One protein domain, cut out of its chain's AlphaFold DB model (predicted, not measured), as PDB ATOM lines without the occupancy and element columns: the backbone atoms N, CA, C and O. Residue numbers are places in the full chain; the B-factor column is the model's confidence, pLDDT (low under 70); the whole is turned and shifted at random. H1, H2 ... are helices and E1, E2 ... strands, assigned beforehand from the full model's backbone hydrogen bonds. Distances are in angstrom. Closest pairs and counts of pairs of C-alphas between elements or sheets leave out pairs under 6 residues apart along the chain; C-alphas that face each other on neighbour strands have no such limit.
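What this domain is: This is residues 4 to 74, 178 to 199 and 206 to 244 of the 244 residues of the protein "FGGY_C domain-containing protein" of bioreactor metagenome (UniProt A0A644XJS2). A strongly twisted and curled sheet of five strands makes a wall, with H1 packed on one face near the middle of the domain and H4 crossing H1 on its side away from the sheet. H5 runs back beside H4, across the end of H1, while the short H2 and then H3 lie at the E1 and E5 side of the sheet, H3 on the face opposite to H1. The printed part has 132 residues with five named helices and five named strands, in the order H1 E1 E2 E3 E4 E5 H2 H3 H4 H5; the sheet runs E3 E4 E2 E1 E5 and is mixed, and the class is mixed, helices and strands. The whole is compact, with a radius of gyration of the C-alphas of 15.2 A, and it spans 49 by 35 by 26 A.

How they stand to each other: Across the sheet stand E3, residues 57 to 61, E4, residues 65 to 71, E2, residues 41 to 47, E1, residues 32 to 37, and E5, residues 179 to 183; E3 and E5 are its edge strands. From edge to edge the strands' lines turn by 84 degrees. E3 and E4 form a hairpin, antiparallel at 145 degrees, with N 59 and O 67 2.9 A apart, within hydrogen-bond range. E4 and E2 are antiparallel at 160 degrees, with N 68 and O 45 at 2.8 A. E1 and E2 form the other hairpin, at 162 degrees, with N 36 and O 42 at 2.8 A. E1 and E5 are parallel at 27 degrees, with N 35 and O 181 at 2.8 A. Residues 206 to 207 pair in parallel with residues 181 to 182 of E5. H1, residues 17 to 25, is on the sheet; its closest C-alphas to E1 are those of Phe 22 and Leu 34, 6.5 A apart. H4, residues 213 to 225, is not on the sheet but touches H1 about perpendicular, at 81 degrees, with the closest C-alphas, Gly 24 and Gly 217, 3.7 A apart. H5, residues 231 to 243, only just touches H1, with 3 pairs of C-alphas within 8 A, through residues 238 to 242 alone; the closest are Gly 24 and Val 238, at 6.1 A. H4 and H5 are close but not clearly touching, at a shallow tilt of 23 degrees, opposite ways; their closest C-alphas, Leu 220 and Val 234, are 6.8 A apart. H2, residues 185 to 189, only grazes the sheet with residues 185 to 188. H3, residues 191 to 199, is on the face opposite to H1, at a height over the sheet of 10.1 A, and runs along the strands, at 22 degrees to E5 on the local plane. H2 and H3 only just touch, with 3 pairs of C-alphas within 8 A, and touch only at the corner by their link, where the C-alphas of Val 187 and Phe 193 are the closest, at 5.4 A. Every O i to N i+4 pair is within hydrogen-bond range in H1, H2, H3 and H4, and 8 of 9 are in H5.

Where its parts are: E2 is 20.4 A from first to last C-alpha, E4 19.5 A, E1 16.1 A, E5 13.2 A and E3 12.3 A. H5 is 18.7 A long, H4 18.1 A, H3 12.4 A, H1 11.7 A and H2 5.9 A. H1 begins at C-alpha 17, (139.464, 167.543, 80.645). E2 ends at C-alpha 47, (144.329, 151.855, 88.587), and H5 at C-alpha 243, (131.032, 166.619, 100.850).

The domain as a whole: The two C-alphas farthest apart are those of Arg 6 and Arg 199, at 52.5 A. Residues 4 to 16 have no named element and their C-alphas lie 10 to 31 A from the mean of all C-alphas. Residues 75 to 177 are not printed, with 25.7 A from C-alpha 74 to C-alpha 178, nor are residues 200 to 205, with 13.5 A from C-alpha 199 to C-alpha 206. Of the links that are printed whole, none is long. The mean pLDDT of the printed part is 93.5; residues 243 to 244 are under 70.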
ATOM      1  N   TYR A   4     157.252 179.433  81.423       96.25
ATOM      2  CA  TYR A   4     156.759 180.604  82.152       96.25
ATOM      3  C   TYR A   4     156.201 181.643  81.170       96.25
ATOM      4  O   TYR A   4     156.681 181.751  80.040       96.25
ATOM      5  N   THR A   5     155.192 182.407  81.590       95.62
ATOM      6  CA  THR A   5     154.703 183.579  80.848       95.62
ATOM      7  C   THR A   5     155.689 184.750  80.955       95.62
ATOM      8  O   THR A   5     156.653 184.702  81.721       95.62
ATOM      9  N   ARG A   6     155.435 185.841  80.214       95.31
ATOM     10  CA  ARG A   6     156.228 187.086  80.314       95.31
ATOM     11  C   ARG A   6     156.211 187.681  81.725       95.31
ATOM     12  O   ARG A   6     157.230 188.190  82.172       95.31
ATOM     13  N   ASP A   7     155.095 187.530  82.432       95.94
ATOM     14  CA  ASP A   7     154.916 188.004  83.809       95.94
ATOM     15  C   ASP A   7     155.407 186.980  84.853       95.94
ATOM     16  O   ASP A   7     155.022 187.034  86.017       95.94
ATOM     17  N   SER A   8     156.249 186.019  84.445       93.94
ATOM     18  CA  SER A   8     156.818 184.960  85.299       93.94
ATOM     19  C   SER A   8     155.791 184.015  85.934       93.94
ATOM     20  O   SER A   8     156.082 183.352  86.930       93.94
ATOM     21  N   VAL A   9     154.598 183.885  85.340       93.88
ATOM     22  CA  VAL A   9     153.605 182.894  85.782       93.88
ATOM     23  C   VAL A   9     153.979 181.525  85.226       93.88
ATOM     24  O   VAL A   9     154.181 181.359  84.026       93.88
ATOM     25  N   ALA A  10     154.076 180.535  86.105       94.69
ATOM     26  CA  ALA A  10     154.407 179.158  85.765       94.69
ATOM     27  C   ALA A  10     153.326 178.505  84.875       94.69
ATOM     28  O   ALA A  10     152.139 178.563  85.190       94.69
ATOM     29  N   VAL A  11     153.738 177.842  83.788       94.75
ATOM     30  CA  VAL A  11     152.847 177.121  82.860       94.75
ATOM     31  C   VAL A  11     153.158 175.625  82.897       94.75
ATOM     32  O   VAL A  11     154.296 175.192  82.671       94.75
ATOM     33  N   THR A  12     152.147 174.809  83.192       93.25
ATOM     34  CA  THR A  12     152.264 173.345  83.217       93.25
ATOM     35  C   THR A  12     152.029 172.733  81.841       93.25
ATOM     36  O   THR A  12     151.572 173.394  80.915       93.25
ATOM     37  N   TYR A  13     152.344 171.443  81.704       92.19
ATOM     38  CA  TYR A  13     151.931 170.692  80.521       92.19
ATOM     39  C   TYR A  13     150.400 170.643  80.422       92.19
ATOM     40  O   TYR A  13     149.732 170.670  81.463       92.19
ATOM     41  N   PRO A  14     149.847 170.571  79.197       92.94
ATOM     42  CA  PRO A  14     148.414 170.407  79.013       92.94
ATOM     43  C   PRO A  14     147.943 169.084  79.624       92.94
ATOM     44  O   PRO A  14     148.671 168.089  79.642       92.94
ATOM     45  N   VAL A  15     146.704 169.078  80.106       94.38
ATOM     46  CA  VAL A  15     146.026 167.906  80.663       94.38
ATOM     47  C   VAL A  15     144.639 167.799  80.038       94.38
ATOM     48  O   VAL A  15     144.002 168.818  79.776       94.38
ATOM     49  N   GLY A  16     144.181 166.577  79.768       95.50
ATOM     50  CA  GLY A  16     142.834 166.342  79.264       95.50
ATOM     51  C   GLY A  16     141.774 166.694  80.307       95.50
ATOM     52  O   GLY A  16     141.969 166.489  81.507       95.50
ATOM     53  N   ASP A  17     140.627 167.169  79.836       94.75
ATOM     54  CA  ASP A  17     139.464 167.543  80.645       94.75
ATOM     55  C   ASP A  17     139.008 166.427  81.600       94.75
ATOM     56  O   ASP A  17     138.760 166.675  82.776       94.75
ATOM     57  N   ASN A  18     138.980 165.179  81.136       95.62
ATOM     58  CA  ASN A  18     138.624 164.024  81.948       95.62
ATOM     59  C   ASN A  18     139.647 163.748  83.059       95.62
ATOM     60  O   ASN A  18     139.251 163.453  84.184       95.62
ATOM     61  N   GLN A  19     140.944 163.846  82.758       97.38
ATOM     62  CA  GLN A  19     141.998 163.632  83.752       97.38
ATOM     63  C   GLN A  19     141.962 164.750  84.798       97.38
ATOM     64  O   GLN A  19     142.009 164.474  85.995       97.38
ATOM     65  N   ALA A  20     141.819 166.001  84.358       97.12
ATOM     66  CA  ALA A  20     141.667 167.140  85.252       97.12
ATOM     67  C   ALA A  20     140.405 166.994  86.115       97.12
ATOM     68  O   ALA A  20     140.490 167.052  87.337       97.12
ATOM     69  N   GLY A  21     139.260 166.685  85.505       96.44
ATOM     70  CA  GLY A  21     137.996 166.461  86.202       96.44
ATOM     71  C   GLY A  21     138.085 165.349  87.244       96.44
ATOM     72  O   GLY A  21     137.680 165.550  88.384       96.44
ATOM     73  N   PHE A  22     138.679 164.202  86.909       97.62
ATOM     74  CA  PHE A  22     138.899 163.124  87.880       97.62
ATOM     75  C   PHE A  22     139.798 163.576  89.036       97.62
ATOM     76  O   PHE A  22     139.483 163.324  90.195       97.62
ATOM     77  N   PHE A  23     140.880 164.299  88.742       97.12
ATOM     78  CA  PHE A  23     141.787 164.823  89.763       97.12
ATOM     79  C   PHE A  23     141.111 165.837  90.701       97.12
ATOM     80  O   PHE A  23     141.370 165.826  91.902       97.12
ATOM     81  N   GLY A  24     140.234 166.689  90.165       96.06
ATOM     82  CA  GLY A  24     139.511 167.713  90.923       96.06
ATOM     83  C   GLY A  24     138.263 167.210  91.651       96.06
ATOM     84  O   GLY A  24     137.802 167.871  92.578       96.06
ATOM     85  N   LEU A  25     137.712 166.059  91.255       96.00
ATOM     86  CA  LEU A  25     136.446 165.531  91.779       96.00
ATOM     87  C   LEU A  25     136.586 164.196  92.514       96.00
ATOM     88  O   LEU A  25     135.595 163.701  93.034       96.00
ATOM     89  N   VAL A  26     137.764 163.579  92.572       96.56
ATOM     90  CA  VAL A  26     137.933 162.289  93.250       96.56
ATOM     91  C   VAL A  26     139.086 162.358  94.240       96.56
ATOM     92  O   VAL A  26     140.248 162.498  93.863       96.56
ATOM     93  N   SER A  27     138.772 162.229  95.529       94.81
ATOM     94  CA  SER A  27     139.775 162.235  96.601       94.81
ATOM     95  C   SER A  27     140.422 160.865  96.820       94.81
ATOM     96  O   SER A  27     141.612 160.784  97.123       94.81
ATOM     97  N   ASP A  28     139.658 159.780  96.659       95.75
ATOM     98  CA  ASP A  28     140.160 158.408  96.765       95.75
ATOM     99  C   ASP A  28     140.087 157.712  95.407       95.75
ATOM    100  O   ASP A  28     139.055 157.160  95.026       95.75
ATOM    101  N   TRP A  29     141.188 157.781  94.660       96.88
ATOM    102  CA  TRP A  29     141.251 157.301  93.282       96.88
ATOM    103  C   TRP A  29     141.021 155.792  93.154       96.88
ATOM    104  O   TRP A  29     140.370 155.369  92.208       96.88
ATOM    105  N   PHE A  30     141.516 154.979  94.090       96.88
ATOM    106  CA  PHE A  30     141.403 153.517  93.992       96.88
ATOM    107  C   PHE A  30     140.024 152.997  94.402       96.88
ATOM    108  O   PHE A  30     139.622 151.927  93.956       96.88
ATOM    109  N   ARG A  31     139.315 153.733  95.266       96.62
ATOM    110  CA  ARG A  31     138.037 153.297  95.851       96.62
ATOM    111  C   ARG A  31     136.829 154.069  95.336       96.62
ATOM    112  O   ARG A  31     135.723 153.886  95.845       96.62
ATOM    113  N   SER A  32     137.006 154.920  94.330       97.31
ATOM    114  CA  SER A  32     135.912 155.728  93.792       97.31
ATOM    115  C   SER A  32     135.877 155.696  92.273       97.31
ATOM    116  O   SER A  32     136.905 155.837  91.614       97.31
ATOM    117  N   ALA A  33     134.672 155.585  91.722       97.88
ATOM    118  CA  ALA A  33     134.425 155.848  90.311       97.88
ATOM    119  C   ALA A  33     133.929 157.285  90.130       97.88
ATOM    120  O   ALA A  33     133.107 157.754  90.917       97.88
ATOM    121  N   LEU A  34     134.366 157.960  89.067       97.75
ATOM    122  CA  LEU A  34     133.727 159.196  88.614       97.75
ATOM    123  C   LEU A  34     132.707 158.854  87.531       97.75
ATOM    124  O   LEU A  34     133.082 158.349  86.476       97.75
ATOM    125  N   VAL A  35     131.443 159.185  87.764       97.31
ATOM    126  CA  VAL A  35     130.371 159.112  86.774       97.31
ATOM    127  C   VAL A  35     129.975 160.525  86.360       97.31
ATOM    128  O   VAL A  35     129.594 161.351  87.184       97.31
ATOM    129  N   SER A  36     130.058 160.817  85.067       94.31
ATOM    130  CA  SER A  36     129.640 162.096  84.489       94.31
ATOM    131  C   SER A  36     128.425 161.884  83.596       94.31
ATOM    132  O   SER A  36     128.448 161.025  82.717       94.31
ATOM    133  N   MET A  37     127.362 162.658  83.816       90.75
ATOM    134  CA  MET A  37     126.109 162.556  83.063       90.75
ATOM    135  C   MET A  37     125.745 163.897  82.420       90.75
ATOM    136  O   MET A  37     125.166 164.778  83.062       90.75
ATOM    137  N   GLY A  38     126.091 164.032  81.139       86.56
ATOM    138  CA  GLY A  38     125.643 165.101  80.246       86.56
ATOM    139  C   GLY A  38     124.832 164.516  79.089       86.56
ATOM    140  O   GLY A  38     124.123 163.526  79.268       86.56
ATOM    141  N   THR A  39     124.958 165.086  77.888       83.12
ATOM    142  CA  THR A  39     124.352 164.531  76.661       83.12
ATOM    143  C   THR A  39     124.759 163.067  76.442       83.12
ATOM    144  O   THR A  39     123.905 162.217  76.171       83.12
ATOM    145  N   SER A  40     126.042 162.764  76.659       87.06
ATOM    146  CA  SER A  40     126.599 161.417  76.808       87.06
ATOM    147  C   SER A  40     126.923 161.107  78.274       87.06
ATOM    148  O   SER A  40     127.022 162.005  79.117       87.06
ATOM    149  N   GLY A  41     127.066 159.819  78.584       93.38
ATOM    150  CA  GLY A  41     127.467 159.335  79.899       93.38
ATOM    151  C   GLY A  41     128.919 158.880  79.878       93.38
ATOM    152  O   GLY A  41     129.394 158.367  78.865       93.38
ATOM    153  N   GLN A  42     129.620 159.038  80.996       95.94
ATOM    154  CA  GLN A  42     130.977 158.529  81.151       95.94
ATOM    155  C   GLN A  42     131.202 157.960  82.551       95.94
ATOM    156  O   GLN A  42     130.739 158.539  83.531       95.94
ATOM    157  N   ILE A  43     131.965 156.875  82.643       97.62
ATOM    158  CA  ILE A  43     132.550 156.360  83.883       97.62
ATOM    159  C   ILE A  43     134.076 156.389  83.775       97.62
ATOM    160  O   ILE A  43     134.644 156.086  82.725       97.62
ATOM    161  N   SER A  44     134.752 156.778  84.850       98.31
ATOM    162  CA  SER A  44     136.209 156.750  84.957       98.31
ATOM    163  C   SER A  44     136.632 156.043  86.234       98.31
ATOM    164  O   SER A  44     136.134 156.356  87.317       98.31
ATOM    165  N   LEU A  45     137.562 155.103  86.089       98.31
ATOM    166  CA  LEU A  45     138.108 154.287  87.169       98.31
ATOM    167  C   LEU A  45     139.629 154.380  87.146       98.31
ATOM    168  O   LEU A  45     140.226 154.273  86.076       98.31
ATOM    169  N   PHE A  46     140.267 154.557  88.296       98.31
ATOM    170  CA  PHE A  46     141.722 154.630  88.362       98.31
ATOM    171  C   PHE A  46     142.340 153.290  88.764       98.31
ATOM    172  O   PHE A  46     141.859 152.609  89.667       98.31
ATOM    173  N   SER A  47     143.453 152.932  88.125       97.31
ATOM    174  CA  SER A  47     144.329 151.855  88.587       97.31
ATOM    175  C   SER A  47     145.758 152.054  88.090       97.31
ATOM    176  O   SER A  47     146.031 152.880  87.223       97.31
ATOM    177  N   THR A  48     146.689 151.261  88.608       96.88
ATOM    178  CA  THR A  48     148.051 151.157  88.063       96.88
ATOM    179  C   THR A  48     148.171 150.071  86.989       96.88
ATOM    180  O   THR A  48     149.269 149.849  86.483       96.88
ATOM    181  N   ASN A  49     147.071 149.387  86.643       91.81
ATOM    182  CA  ASN A  49     147.053 148.339  85.627       91.81
ATOM    183  C   ASN A  49     146.939 148.947  84.220       91.81
ATOM    184  O   ASN A  49     146.154 149.871  83.992       91.81
ATOM    185  N   THR A  50     147.713 148.402  83.283       93.69
ATOM    186  CA  THR A  50     147.703 148.745  81.857       93.69
ATOM    187  C   THR A  50     146.716 147.915  81.036       93.69
ATOM    188  O   THR A  50     146.492 148.216  79.867       93.69
ATOM    189  N   GLU A  51     146.144 146.853  81.598       93.06
ATOM    190  CA  GLU A  51     145.144 146.028  80.917       93.06
ATOM    191  C   GLU A  51     143.774 146.702  80.965       93.06
ATOM    192  O   GLU A  51     143.183 146.839  82.033       93.06
ATOM    193  N   CYS A  52     143.264 147.112  79.803       93.69
ATOM    194  CA  CYS A  52     141.978 147.786  79.653       93.69
ATOM    195  C   CYS A  52     141.055 146.966  78.746       93.69
ATOM    196  O   CYS A  52     141.502 146.525  77.680       93.69
ATOM    197  N   PRO A  53     139.771 146.783  79.104       92.56
ATOM    198  CA  PRO A  53     138.798 146.184  78.200       92.56
ATOM    199  C   PRO A  53     138.712 146.971  76.890       92.56
ATOM    200  O   PRO A  53     138.777 148.198  76.897       92.56
ATOM    201  N   SER A  54     138.480 146.284  75.770       92.00
ATOM    202  CA  SER A  54     138.361 146.919  74.444       92.00
ATOM    203  C   SER A  54     137.163 147.870  74.305       92.00
ATOM    204  O   SER A  54     137.082 148.636  73.350       92.00
ATOM    205  N   SER A  55     136.217 147.823  75.244       90.94
ATOM    206  CA  SER A  55     135.096 148.764  75.389       90.94
ATOM    207  C   SER A  55     135.485 150.119  75.942       90.94
ATOM    208  O   SER A  55     134.697 151.058  75.828       90.94
ATOM    209  N   MET A  56     136.628 150.193  76.609       95.12
ATOM    210  CA  MET A  56     137.050 151.346  77.376       95.12
ATOM    211  C   MET A  56     138.345 151.901  76.798       95.12
ATOM    212  O   MET A  56     139.122 151.212  76.139       95.12
ATOM    213  N   GLU A  57     138.576 153.178  77.053       95.81
ATOM    214  CA  GLU A  57     139.822 153.846  76.717       95.81
ATOM    215  C   GLU A  57     140.730 153.872  77.943       95.81
ATOM    216  O   GLU A  57     140.315 154.299  79.023       95.81
ATOM    217  N   LEU A  58     141.989 153.478  77.763       96.94
ATOM    218  CA  LEU A  58     143.016 153.657  78.779       96.94
ATOM    219  C   LEU A  58     143.714 154.998  78.569       96.94
ATOM    220  O   LEU A  58     144.302 155.246  77.516       96.94
ATOM    221  N   ARG A  59     143.686 155.862  79.582       97.12
ATOM    222  CA  ARG A  59     144.337 157.177  79.547       97.12
ATOM    223  C   ARG A  59     145.407 157.248  80.638       97.12
ATOM    224  O   ARG A  59     145.112 156.874  81.770       97.12
ATOM    225  N   PRO A  60     146.636 157.726  80.362       96.50
ATOM    226  CA  PRO A  60     147.637 157.920  81.414       96.50
ATOM    227  C   PRO A  60     147.109 158.905  82.459       96.50
ATOM    228  O   PRO A  60     146.313 159.774  82.132       96.50
ATOM    229  N   PHE A  61     147.533 158.820  83.713       96.94
ATOM    230  CA  PHE A  61     147.037 159.707  84.766       96.94
ATOM    231  C   PHE A  61     148.185 160.292  85.578       96.94
ATOM    232  O   PHE A  61     148.616 159.710  86.568       96.94
ATOM    233  N   LEU A  62     148.698 161.445  85.130       92.44
ATOM    234  CA  LEU A  62     149.646 162.305  85.863       92.44
ATOM    235  C   LEU A  62     150.881 161.569  86.433       92.44
ATOM    236  O   LEU A  62     151.390 161.912  87.498       92.44
ATOM    237  N   GLY A  63     151.348 160.521  85.745       92.19
ATOM    238  CA  GLY A  63     152.454 159.670  86.203       92.19
ATOM    239  C   GLY A  63     152.137 158.789  87.420       92.19
ATOM    240  O   GLY A  63     153.041 158.161  87.956       92.19
ATOM    241  N   GLN A  64     150.879 158.744  87.866       95.25
ATOM    242  CA  GLN A  64     150.417 157.966  89.022       95.25
ATOM    243  C   GLN A  64     149.804 156.615  88.627       95.25
ATOM    244  O   GLN A  64     149.718 155.715  89.456       95.25
ATOM    245  N   GLY A  65     149.360 156.468  87.378       96.81
ATOM    246  CA  GLY A  65     148.694 155.268  86.878       96.81
ATOM    247  C   GLY A  65     147.879 155.584  85.630       96.81
ATOM    248  O   GLY A  65     148.316 156.378  84.793       96.81
ATOM    249  N   TYR A  66     146.689 154.998  85.533       98.06
ATOM    250  CA  TYR A  66     145.813 155.086  84.373       98.06
ATOM    251  C   TYR A  66     144.346 155.258  84.772       98.06
ATOM    252  O   TYR A  66     143.899 154.729  85.791       98.06
ATOM    253  N   LEU A  67     143.594 155.971  83.935       98.44
ATOM    254  CA  LEU A  67     142.138 156.000  83.962       98.44
ATOM    255  C   LEU A  67     141.588 155.045  82.903       98.44
ATOM    256  O   LEU A  67     141.916 155.169  81.726       98.44
ATOM    257  N   HIS A  68     140.719 154.141  83.336       98.19
ATOM    258  CA  HIS A  68     139.866 153.313  82.493       98.19
ATOM    259  C   HIS A  68     138.577 154.087  82.262       98.19
ATOM    260  O   HIS A  68     137.844 154.364  83.216       98.19
ATOM    261  N   VAL A  69     138.314 154.474  81.017       97.62
ATOM    262  CA  VAL A  69     137.212 155.373  80.666       97.62
ATOM    263  C   VAL A  69     136.211 154.671  79.762       97.62
ATOM    264  O   VAL A  69     136.510 154.354  78.613       97.62
ATOM    265  N   GLY A  70     135.004 154.457  80.279       96.19
ATOM    266  CA  GLY A  70     133.856 153.988  79.507       96.19
ATOM    267  C   GLY A  70     132.957 155.165  79.155       96.19
ATOM    268  O   GLY A  70     132.677 155.993  80.020       96.19
ATOM    269  N   ALA A  71     132.511 155.258  77.903       94.50
ATOM    270  CA  ALA A  71     131.660 156.350  77.435       94.50
ATOM    271  C   ALA A  71     130.487 155.821  76.603       94.50
ATOM    272  O   ALA A  71     130.689 155.095  75.625       94.50
ATOM    273  N   THR A  72     129.266 156.214  76.966       92.12
ATOM    274  CA  THR A  72     128.051 155.898  76.201       92.12
ATOM    275  C   THR A  72     127.849 156.917  75.080       92.12
ATOM    276  O   THR A  72     128.324 158.052  75.163       92.12
ATOM    277  N   LEU A  73     127.147 156.532  74.009       86.88
ATOM    278  CA  LEU A  73     126.776 157.481  72.948       86.88
ATOM    279  C   LEU A  73     125.584 158.352  73.358       86.88
ATOM    280  O   LEU A  73     125.481 159.505  72.945       86.88
ATOM    281  N   THR A  74     124.696 157.802  74.182       83.19
ATOM    282  CA  THR A  74     123.449 158.431  74.604       83.19
ATOM    283  C   THR A  74     123.293 158.259  76.112       83.19
ATOM    284  O   THR A  74     123.229 157.143  76.611       83.19
ATOM    285  N   GLU A 178     134.264 151.543  96.152       96.00
ATOM    286  CA  GLU A 178     133.383 151.628  97.323       96.00
ATOM    287  C   GLU A 178     132.390 152.802  97.227       96.00
ATOM    288  O   GLU A 178     131.353 152.807  97.898       96.00
ATOM    289  N   SER A 179     132.666 153.791  96.373       95.81
ATOM    290  CA  SER A 179     131.798 154.958  96.190       95.81
ATOM    291  C   SER A 179     131.752 155.454  94.746       95.81
ATOM    292  O   SER A 179     132.662 155.224  93.952       95.81
ATOM    293  N   ILE A 180     130.669 156.150  94.411       97.38
ATOM    294  CA  ILE A 180     130.488 156.823  93.127       97.38
ATOM    295  C   ILE A 180     130.494 158.323  93.380       97.38
ATOM    296  O   ILE A 180     129.659 158.832  94.127       97.38
ATOM    297  N   VAL A 181     131.401 159.045  92.734       96.75
ATOM    298  CA  VAL A 181     131.283 160.494  92.597       96.75
ATOM    299  C   VAL A 181     130.537 160.769  91.302       96.75
ATOM    300  O   VAL A 181     130.980 160.365  90.235       96.75
ATOM    301  N   ALA A 182     129.398 161.445  91.386       95.62
ATOM    302  CA  ALA A 182     128.561 161.775  90.244       95.62
ATOM    303  C   ALA A 182     128.601 163.279  89.948       95.62
ATOM    304  O   ALA A 182     128.495 164.102  90.856       95.62
ATOM    305  N   THR A 183     128.702 163.649  88.673       93.69
ATOM    306  CA  THR A 183     128.631 165.043  88.210       93.69
ATOM    307  C   THR A 183     127.776 165.171  86.950       93.69
ATOM    308  O   THR A 183     127.509 164.191  86.252       93.69
ATOM    309  N   GLY A 184     127.340 166.394  86.657       90.12
ATOM    310  CA  GLY A 184     126.515 166.731  85.501       90.12
ATOM    311  C   GLY A 184     125.072 167.089  85.857       90.12
ATOM    312  O   GLY A 184     124.566 166.800  86.944       90.12
ATOM    313  N   SER A 185     124.400 167.766  84.925       87.50
ATOM    314  CA  SER A 185     123.074 168.354  85.145       87.50
ATOM    315  C   SER A 185     122.012 167.320  85.519       87.50
ATOM    316  O   SER A 185     121.173 167.603  86.374       87.50
ATOM    317  N   SER A 186     122.067 166.118  84.934       89.19
ATOM    318  CA  SER A 186     121.077 165.061  85.173       89.19
ATOM    319  C   SER A 186     121.043 164.632  86.641       89.19
ATOM    320  O   SER A 186     119.982 164.644  87.262       89.19
ATOM    321  N   VAL A 187     122.208 164.336  87.230       91.31
ATOM    322  CA  VAL A 187     122.320 163.892  88.633       91.31
ATOM    323  C   VAL A 187     122.103 165.022  89.639       91.31
ATOM    324  O   VAL A 187     121.648 164.759  90.751       91.31
ATOM    325  N   ARG A 188     122.379 166.279  89.257       89.94
ATOM    326  CA  ARG A 188     122.129 167.456  90.105       89.94
ATOM    327  C   ARG A 188     120.645 167.821  90.177       89.94
ATOM    328  O   ARG A 188     120.132 168.100  91.256       89.94
ATOM    329  N   LYS A 189     119.941 167.813  89.042       89.69
ATOM    330  CA  LYS A 189     118.541 168.268  88.959       89.69
ATOM    331  C   LYS A 189     117.525 167.159  89.238       89.69
ATOM    332  O   LYS A 189     116.404 167.438  89.678       89.69
ATOM    333  N   ASN A 190     117.890 165.900  89.003       93.50
ATOM    334  CA  ASN A 190     116.973 164.774  89.108       93.50
ATOM    335  C   ASN A 190     117.528 163.665  90.020       93.50
ATOM    336  O   ASN A 190     118.371 162.858  89.632       93.50
ATOM    337  N   LEU A 191     116.978 163.604  91.239       94.25
ATOM    338  CA  LEU A 191     117.332 162.623  92.269       94.25
ATOM    339  C   LEU A 191     117.156 161.166  91.818       94.25
ATOM    340  O   LEU A 191     117.868 160.303  92.323       94.25
ATOM    341  N   LEU A 192     116.286 160.889  90.841       96.94
ATOM    342  CA  LEU A 192     116.071 159.529  90.341       96.94
ATOM    343  C   LEU A 192     117.342 158.936  89.713       96.94
ATOM    344  O   LEU A 192     117.576 157.739  89.852       96.94
ATOM    345  N   PHE A 193     118.204 159.758  89.099       96.38
ATOM    346  CA  PHE A 193     119.509 159.296  88.602       96.38
ATOM    347  C   PHE A 193     120.448 158.904  89.745       96.38
ATOM    348  O   PHE A 193     121.137 157.890  89.659       96.38
ATOM    349  N   ARG A 194     120.458 159.674  90.840       95.06
ATOM    350  CA  ARG A 194     121.244 159.339  92.037       95.06
ATOM    351  C   ARG A 194     120.762 158.029  92.657       95.06
ATOM    352  O   ARG A 194     121.574 157.199  93.057       95.06
ATOM    353  N   GLU A 195     119.451 157.839  92.743       95.81
ATOM    354  CA  GLU A 195     118.866 156.602  93.254       95.81
ATOM    355  C   GLU A 195     119.179 155.408  92.344       95.81
ATOM    356  O   GLU A 195     119.530 154.345  92.848       95.81
ATOM    357  N   ALA A 196     119.123 155.585  91.021       97.12
ATOM    358  CA  ALA A 196     119.507 154.555  90.060       97.12
ATOM    359  C   ALA A 196     120.985 154.164  90.192       97.12
ATOM    360  O   ALA A 196     121.284 152.976  90.281       97.12
ATOM    361  N   LEU A 197     121.897 155.137  90.310       96.94
ATOM    362  CA  LEU A 197     123.315 154.871  90.581       96.94
ATOM    363  C   LEU A 197     123.493 154.057  91.868       96.94
ATOM    364  O   LEU A 197     124.147 153.016  91.841       96.94
ATOM    365  N   ASN A 198     122.847 154.465  92.966       95.75
ATOM    366  CA  ASN A 198     122.905 153.727  94.231       95.75
ATOM    367  C   ASN A 198     122.401 152.283  94.088       95.75
ATOM    368  O   ASN A 198     123.049 151.364  94.586       95.75
ATOM    369  N   ARG A 199     121.264 152.074  93.407       95.06
ATOM    370  CA  ARG A 199     120.673 150.741  93.208       95.06
ATOM    371  C   ARG A 199     121.546 149.848  92.327       95.06
ATOM    372  O   ARG A 199     121.801 148.710  92.700       95.06
ATOM    373  N   ILE A 206     127.863 160.170  95.804       94.31
ATOM    374  CA  ILE A 206     128.132 161.547  96.205       94.31
ATOM    375  C   ILE A 206     128.006 162.432  94.967       94.31
ATOM    376  O   ILE A 206     128.690 162.210  93.973       94.31
ATOM    377  N   VAL A 207     127.118 163.422  95.006       93.19
ATOM    378  CA  VAL A 207     126.947 164.360  93.889       93.19
ATOM    379  C   VAL A 207     127.895 165.532  94.102       93.19
ATOM    380  O   VAL A 207     127.740 166.271  95.073       93.19
ATOM    381  N   ALA A 208     128.866 165.696  93.207       91.31
ATOM    382  CA  ALA A 208     129.836 166.778  93.286       91.31
ATOM    383  C   ALA A 208     129.155 168.146  93.108       91.31
ATOM    384  O   ALA A 208     128.433 168.366  92.126       91.31
ATOM    385  N   GLN A 209     129.429 169.061  94.044       84.38
ATOM    386  CA  GLN A 209     128.937 170.446  94.023       84.38
ATOM    387  C   GLN A 209     129.819 171.392  93.196       84.38
ATOM    388  O   GLN A 209     129.463 172.543  92.976       84.38
ATOM    389  N   VAL A 210     130.969 170.915  92.717       85.75
ATOM    390  CA  VAL A 210     131.849 171.695  91.846       85.75
ATOM    391  C   VAL A 210     131.259 171.728  90.433       85.75
ATOM    392  O   VAL A 210     131.114 170.684  89.789       85.75
ATOM    393  N   ASP A 211     130.934 172.929  89.951       80.75
ATOM    394  CA  ASP A 211     130.351 173.135  88.622       80.75
ATOM    395  C   ASP A 211     131.351 172.837  87.494       80.75
ATOM    396  O   ASP A 211     131.049 172.035  86.608       80.75
ATOM    397  N   ASP A 212     132.558 173.414  87.566       88.12
ATOM    398  CA  ASP A 212     133.659 173.172  86.622       88.12
ATOM    399  C   ASP A 212     134.760 172.306  87.252       88.12
ATOM    400  O   ASP A 212     135.805 172.782  87.704       88.12
ATOM    401  N   GLY A 213     134.515 170.994  87.293       91.94
ATOM    402  CA  GLY A 213     135.476 170.034  87.834       91.94
ATOM    403  C   GLY A 213     136.795 169.978  87.055       91.94
ATOM    404  O   GLY A 213     137.841 169.732  87.655       91.94
ATOM    405  N   ALA A 214     136.766 170.223  85.740       94.19
ATOM    406  CA  ALA A 214     137.962 170.194  84.904       94.19
ATOM    407  C   ALA A 214     138.842 171.424  85.157       94.19
ATOM    408  O   ALA A 214     140.041 171.268  85.391       94.19
ATOM    409  N   GLY A 215     138.256 172.623  85.197       95.88
ATOM    410  CA  GLY A 215     138.967 173.848  85.560       95.88
ATOM    411  C   GLY A 215     139.525 173.793  86.981       95.88
ATOM    412  O   GLY A 215     140.704 174.085  87.198       95.88
ATOM    413  N   PHE A 216     138.725 173.320  87.943       95.50
ATOM    414  CA  PHE A 216     139.181 173.124  89.321       95.50
ATOM    415  C   PHE A 216     140.346 172.128  89.408       95.50
ATOM    416  O   PHE A 216     141.376 172.407  90.024       95.50
ATOM    417  N   GLY A 217     140.228 170.986  88.730       96.56
ATOM    418  CA  GLY A 217     141.291 169.993  88.652       96.56
ATOM    419  C   GLY A 217     142.566 170.517  87.995       96.56
ATOM    420  O   GLY A 217     143.656 170.270  88.505       96.56
ATOM    421  N   ALA A 218     142.450 171.291  86.914       96.94
ATOM    422  CA  ALA A 218     143.591 171.913  86.245       96.94
ATOM    423  C   ALA A 218     144.334 172.888  87.173       96.94
ATOM    424  O   ALA A 218     145.566 172.862  87.228       96.94
ATOM    425  N   ALA A 219     143.605 173.686  87.961       95.75
ATOM    426  CA  ALA A 219     144.200 174.574  88.958       95.75
ATOM    427  C   ALA A 219     144.965 173.795  90.044       95.75
ATOM    428  O   ALA A 219     146.091 174.156  90.391       95.75
ATOM    429  N   LEU A 220     144.397 172.688  90.537       96.56
ATOM    430  CA  LEU A 220     145.057 171.822  91.523       96.56
ATOM    431  C   LEU A 220     146.309 171.141  90.952       96.56
ATOM    432  O   LEU A 220     147.330 171.065  91.633       96.56
ATOM    433  N   ILE A 221     146.265 170.686  89.696       96.69
ATOM    434  CA  ILE A 221     147.437 170.138  88.993       96.69
ATOM    435  C   ILE A 221     148.529 171.207  88.877       96.69
ATOM    436  O   ILE A 221     149.696 170.922  89.149       96.69
ATOM    437  N   GLY A 222     148.149 172.442  88.535       96.12
ATOM    438  CA  GLY A 222     149.036 173.604  88.527       96.12
ATOM    439  C   GLY A 222     149.719 173.827  89.875       96.12
ATOM    440  O   GLY A 222     150.946 173.912  89.939       96.12
ATOM    441  N   ALA A 223     148.937 173.839  90.957       96.25
ATOM    442  CA  ALA A 223     149.438 174.011  92.319       96.25
ATOM    443  C   ALA A 223     150.426 172.905  92.731       96.25
ATOM    444  O   ALA A 223     151.443 173.195  93.362       96.25
ATOM    445  N   VAL A 224     150.172 171.653  92.338       96.12
ATOM    446  CA  VAL A 224     151.104 170.540  92.580       96.12
ATOM    447  C   VAL A 224     152.386 170.697  91.767       96.12
ATOM    448  O   VAL A 224     153.478 170.502  92.297       96.12
ATOM    449  N   ALA A 225     152.280 171.091  90.499       94.25
ATOM    450  CA  ALA A 225     153.433 171.221  89.613       94.25
ATOM    451  C   ALA A 225     154.437 172.295  90.064       94.25
ATOM    452  O   ALA A 225     155.629 172.151  89.796       94.25
ATOM    453  N   ILE A 226     153.968 173.344  90.749       94.75
ATOM    454  CA  ILE A 226     154.820 174.398  91.325       94.75
ATOM    455  C   ILE A 226     155.210 174.133  92.789       94.75
ATOM    456  O   ILE A 226     155.869 174.966  93.403       94.75
ATOM    457  N   GLY A 227     154.784 173.004  93.365       94.75
ATOM    458  CA  GLY A 227     155.065 172.643  94.755       94.75
ATOM    459  C   GLY A 227     154.259 173.417  95.805       94.75
ATOM    460  O   GLY A 227     154.572 173.323  96.987       94.75
ATOM    461  N   ALA A 228     153.219 174.160  95.407       96.31
ATOM    462  CA  ALA A 228     152.340 174.871  96.338       96.31
ATOM    463  C   ALA A 228     151.428 173.915  97.125       96.31
ATOM    464  O   ALA A 228     151.048 174.214  98.256       96.31
ATOM    465  N   LEU A 229     151.088 172.762  96.537       96.88
ATOM    466  CA  LEU A 229     150.360 171.679  97.196       96.88
ATOM    467  C   LEU A 229     151.040 170.332  96.945       96.88
ATOM    468  O   LEU A 229     151.564 170.064  95.869       96.88
ATOM    469  N   SER A 230     150.967 169.444  97.928       96.00
ATOM    470  CA  SER A 230     151.280 168.022  97.772       96.00
ATOM    471  C   SER A 230     150.035 167.224  97.359       96.00
ATOM    472  O   SER A 230     148.901 167.644  97.600       96.00
ATOM    473  N   LEU A 231     150.223 166.029  96.783       93.94
ATOM    474  CA  LEU A 231     149.104 165.141  96.429       93.94
ATOM    475  C   LEU A 231     148.181 164.812  97.623       93.94
ATOM    476  O   LEU A 231     146.964 164.852  97.439       93.94
ATOM    477  N   PRO A 232     148.684 164.530  98.845       95.00
ATOM    478  CA  PRO A 232     147.815 164.348 100.008       95.00
ATOM    479  C   PRO A 232     146.960 165.581 100.325       95.00
ATOM    480  O   PRO A 232     145.767 165.436 100.579       95.00
ATOM    481  N   GLN A 233     147.531 166.790 100.245       96.00
ATOM    482  CA  GLN A 233     146.779 168.031 100.476       96.00
ATOM    483  C   GLN A 233     145.683 168.232  99.428       96.00
ATOM    484  O   GLN A 233     144.569 168.609  99.786       96.00
ATOM    485  N   VAL A 234     145.957 167.921  98.156       94.94
ATOM    486  CA  VAL A 234     144.928 167.943  97.107       94.94
ATOM    487  C   VAL A 234     143.772 167.013  97.462       94.94
ATOM    488  O   VAL A 234     142.622 167.440  97.420       94.94
ATOM    489  N   LYS A 235     144.052 165.771  97.871       93.19
ATOM    490  CA  LYS A 235     142.997 164.819  98.257       93.19
ATOM    491  C   LYS A 235     142.138 165.347  99.409       93.19
ATOM    492  O   LYS A 235     140.923 165.162  99.377       93.19
ATOM    493  N   THR A 236     142.734 166.036 100.384       94.06
ATOM    494  CA  THR A 236     141.999 166.703 101.472       94.06
ATOM    495  C   THR A 236     141.103 167.831 100.957       94.06
ATOM    496  O   THR A 236     139.925 167.876 101.311       94.06
ATOM    497  N   VAL A 237     141.629 168.710 100.096       93.19
ATOM    498  CA  VAL A 237     140.857 169.809  99.487       93.19
ATOM    499  C   VAL A 237     139.670 169.252  98.703       93.19
ATOM    500  O   VAL A 237     138.529 169.642  98.942       93.19
ATOM    501  N   VAL A 238     139.920 168.276  97.834       93.69
ATOM    502  CA  VAL A 238     138.898 167.621  97.011       93.69
ATOM    503  C   VAL A 238     137.832 166.955  97.892       93.69
ATOM    504  O   VAL A 238     136.642 167.192  97.694       93.69
ATOM    505  N   ALA A 239     138.226 166.215  98.934       91.00
ATOM    506  CA  ALA A 239     137.279 165.586  99.861       91.00
ATOM    507  C   ALA A 239     136.368 166.600 100.576       91.00
ATOM    508  O   ALA A 239     135.195 166.302 100.808       91.00
ATOM    509  N   SER A 240     136.891 167.784 100.917       87.69
ATOM    510  CA  SER A 240     136.103 168.845 101.558       87.69
ATOM    511  C   SER A 240     135.077 169.480 100.615       87.69
ATOM    512  O   SER A 240     133.956 169.733 101.037       87.69
ATOM    513  N   MET A 241     135.426 169.646  99.336       83.38
ATOM    514  CA  MET A 241     134.581 170.296  98.323       83.38
ATOM    515  C   MET A 241     133.475 169.392  97.763       83.38
ATOM    516  O   MET A 241     132.494 169.873  97.206       83.38
ATOM    517  N   ILE A 242     133.630 168.069  97.863       76.50
ATOM    518  CA  ILE A 242     132.629 167.112  97.356       76.50
ATOM    519  C   ILE A 242     131.586 166.755  98.428       76.50
ATOM    520  O   ILE A 242     130.500 166.285  98.094       76.50
ATOM    521  N   ARG A 243     131.918 166.935  99.715       67.94
ATOM    522  CA  ARG A 243     131.032 166.619 100.850       67.94
ATOM    523  C   ARG A 243     130.276 167.827 101.413       67.94
ATOM    524  O   ARG A 243     129.377 167.608 102.222       67.94
ATOM    525  N   SER A 244     130.663 169.046 101.037       46.12
ATOM    526  CA  SER A 244     129.919 170.287 101.299       46.12
ATOM    527  C   SER A 244     128.661 170.354 100.449       46.12
ATOM    528  O   SER A 244     127.611 170.764 100.982       46.12
TER     529      SER A 244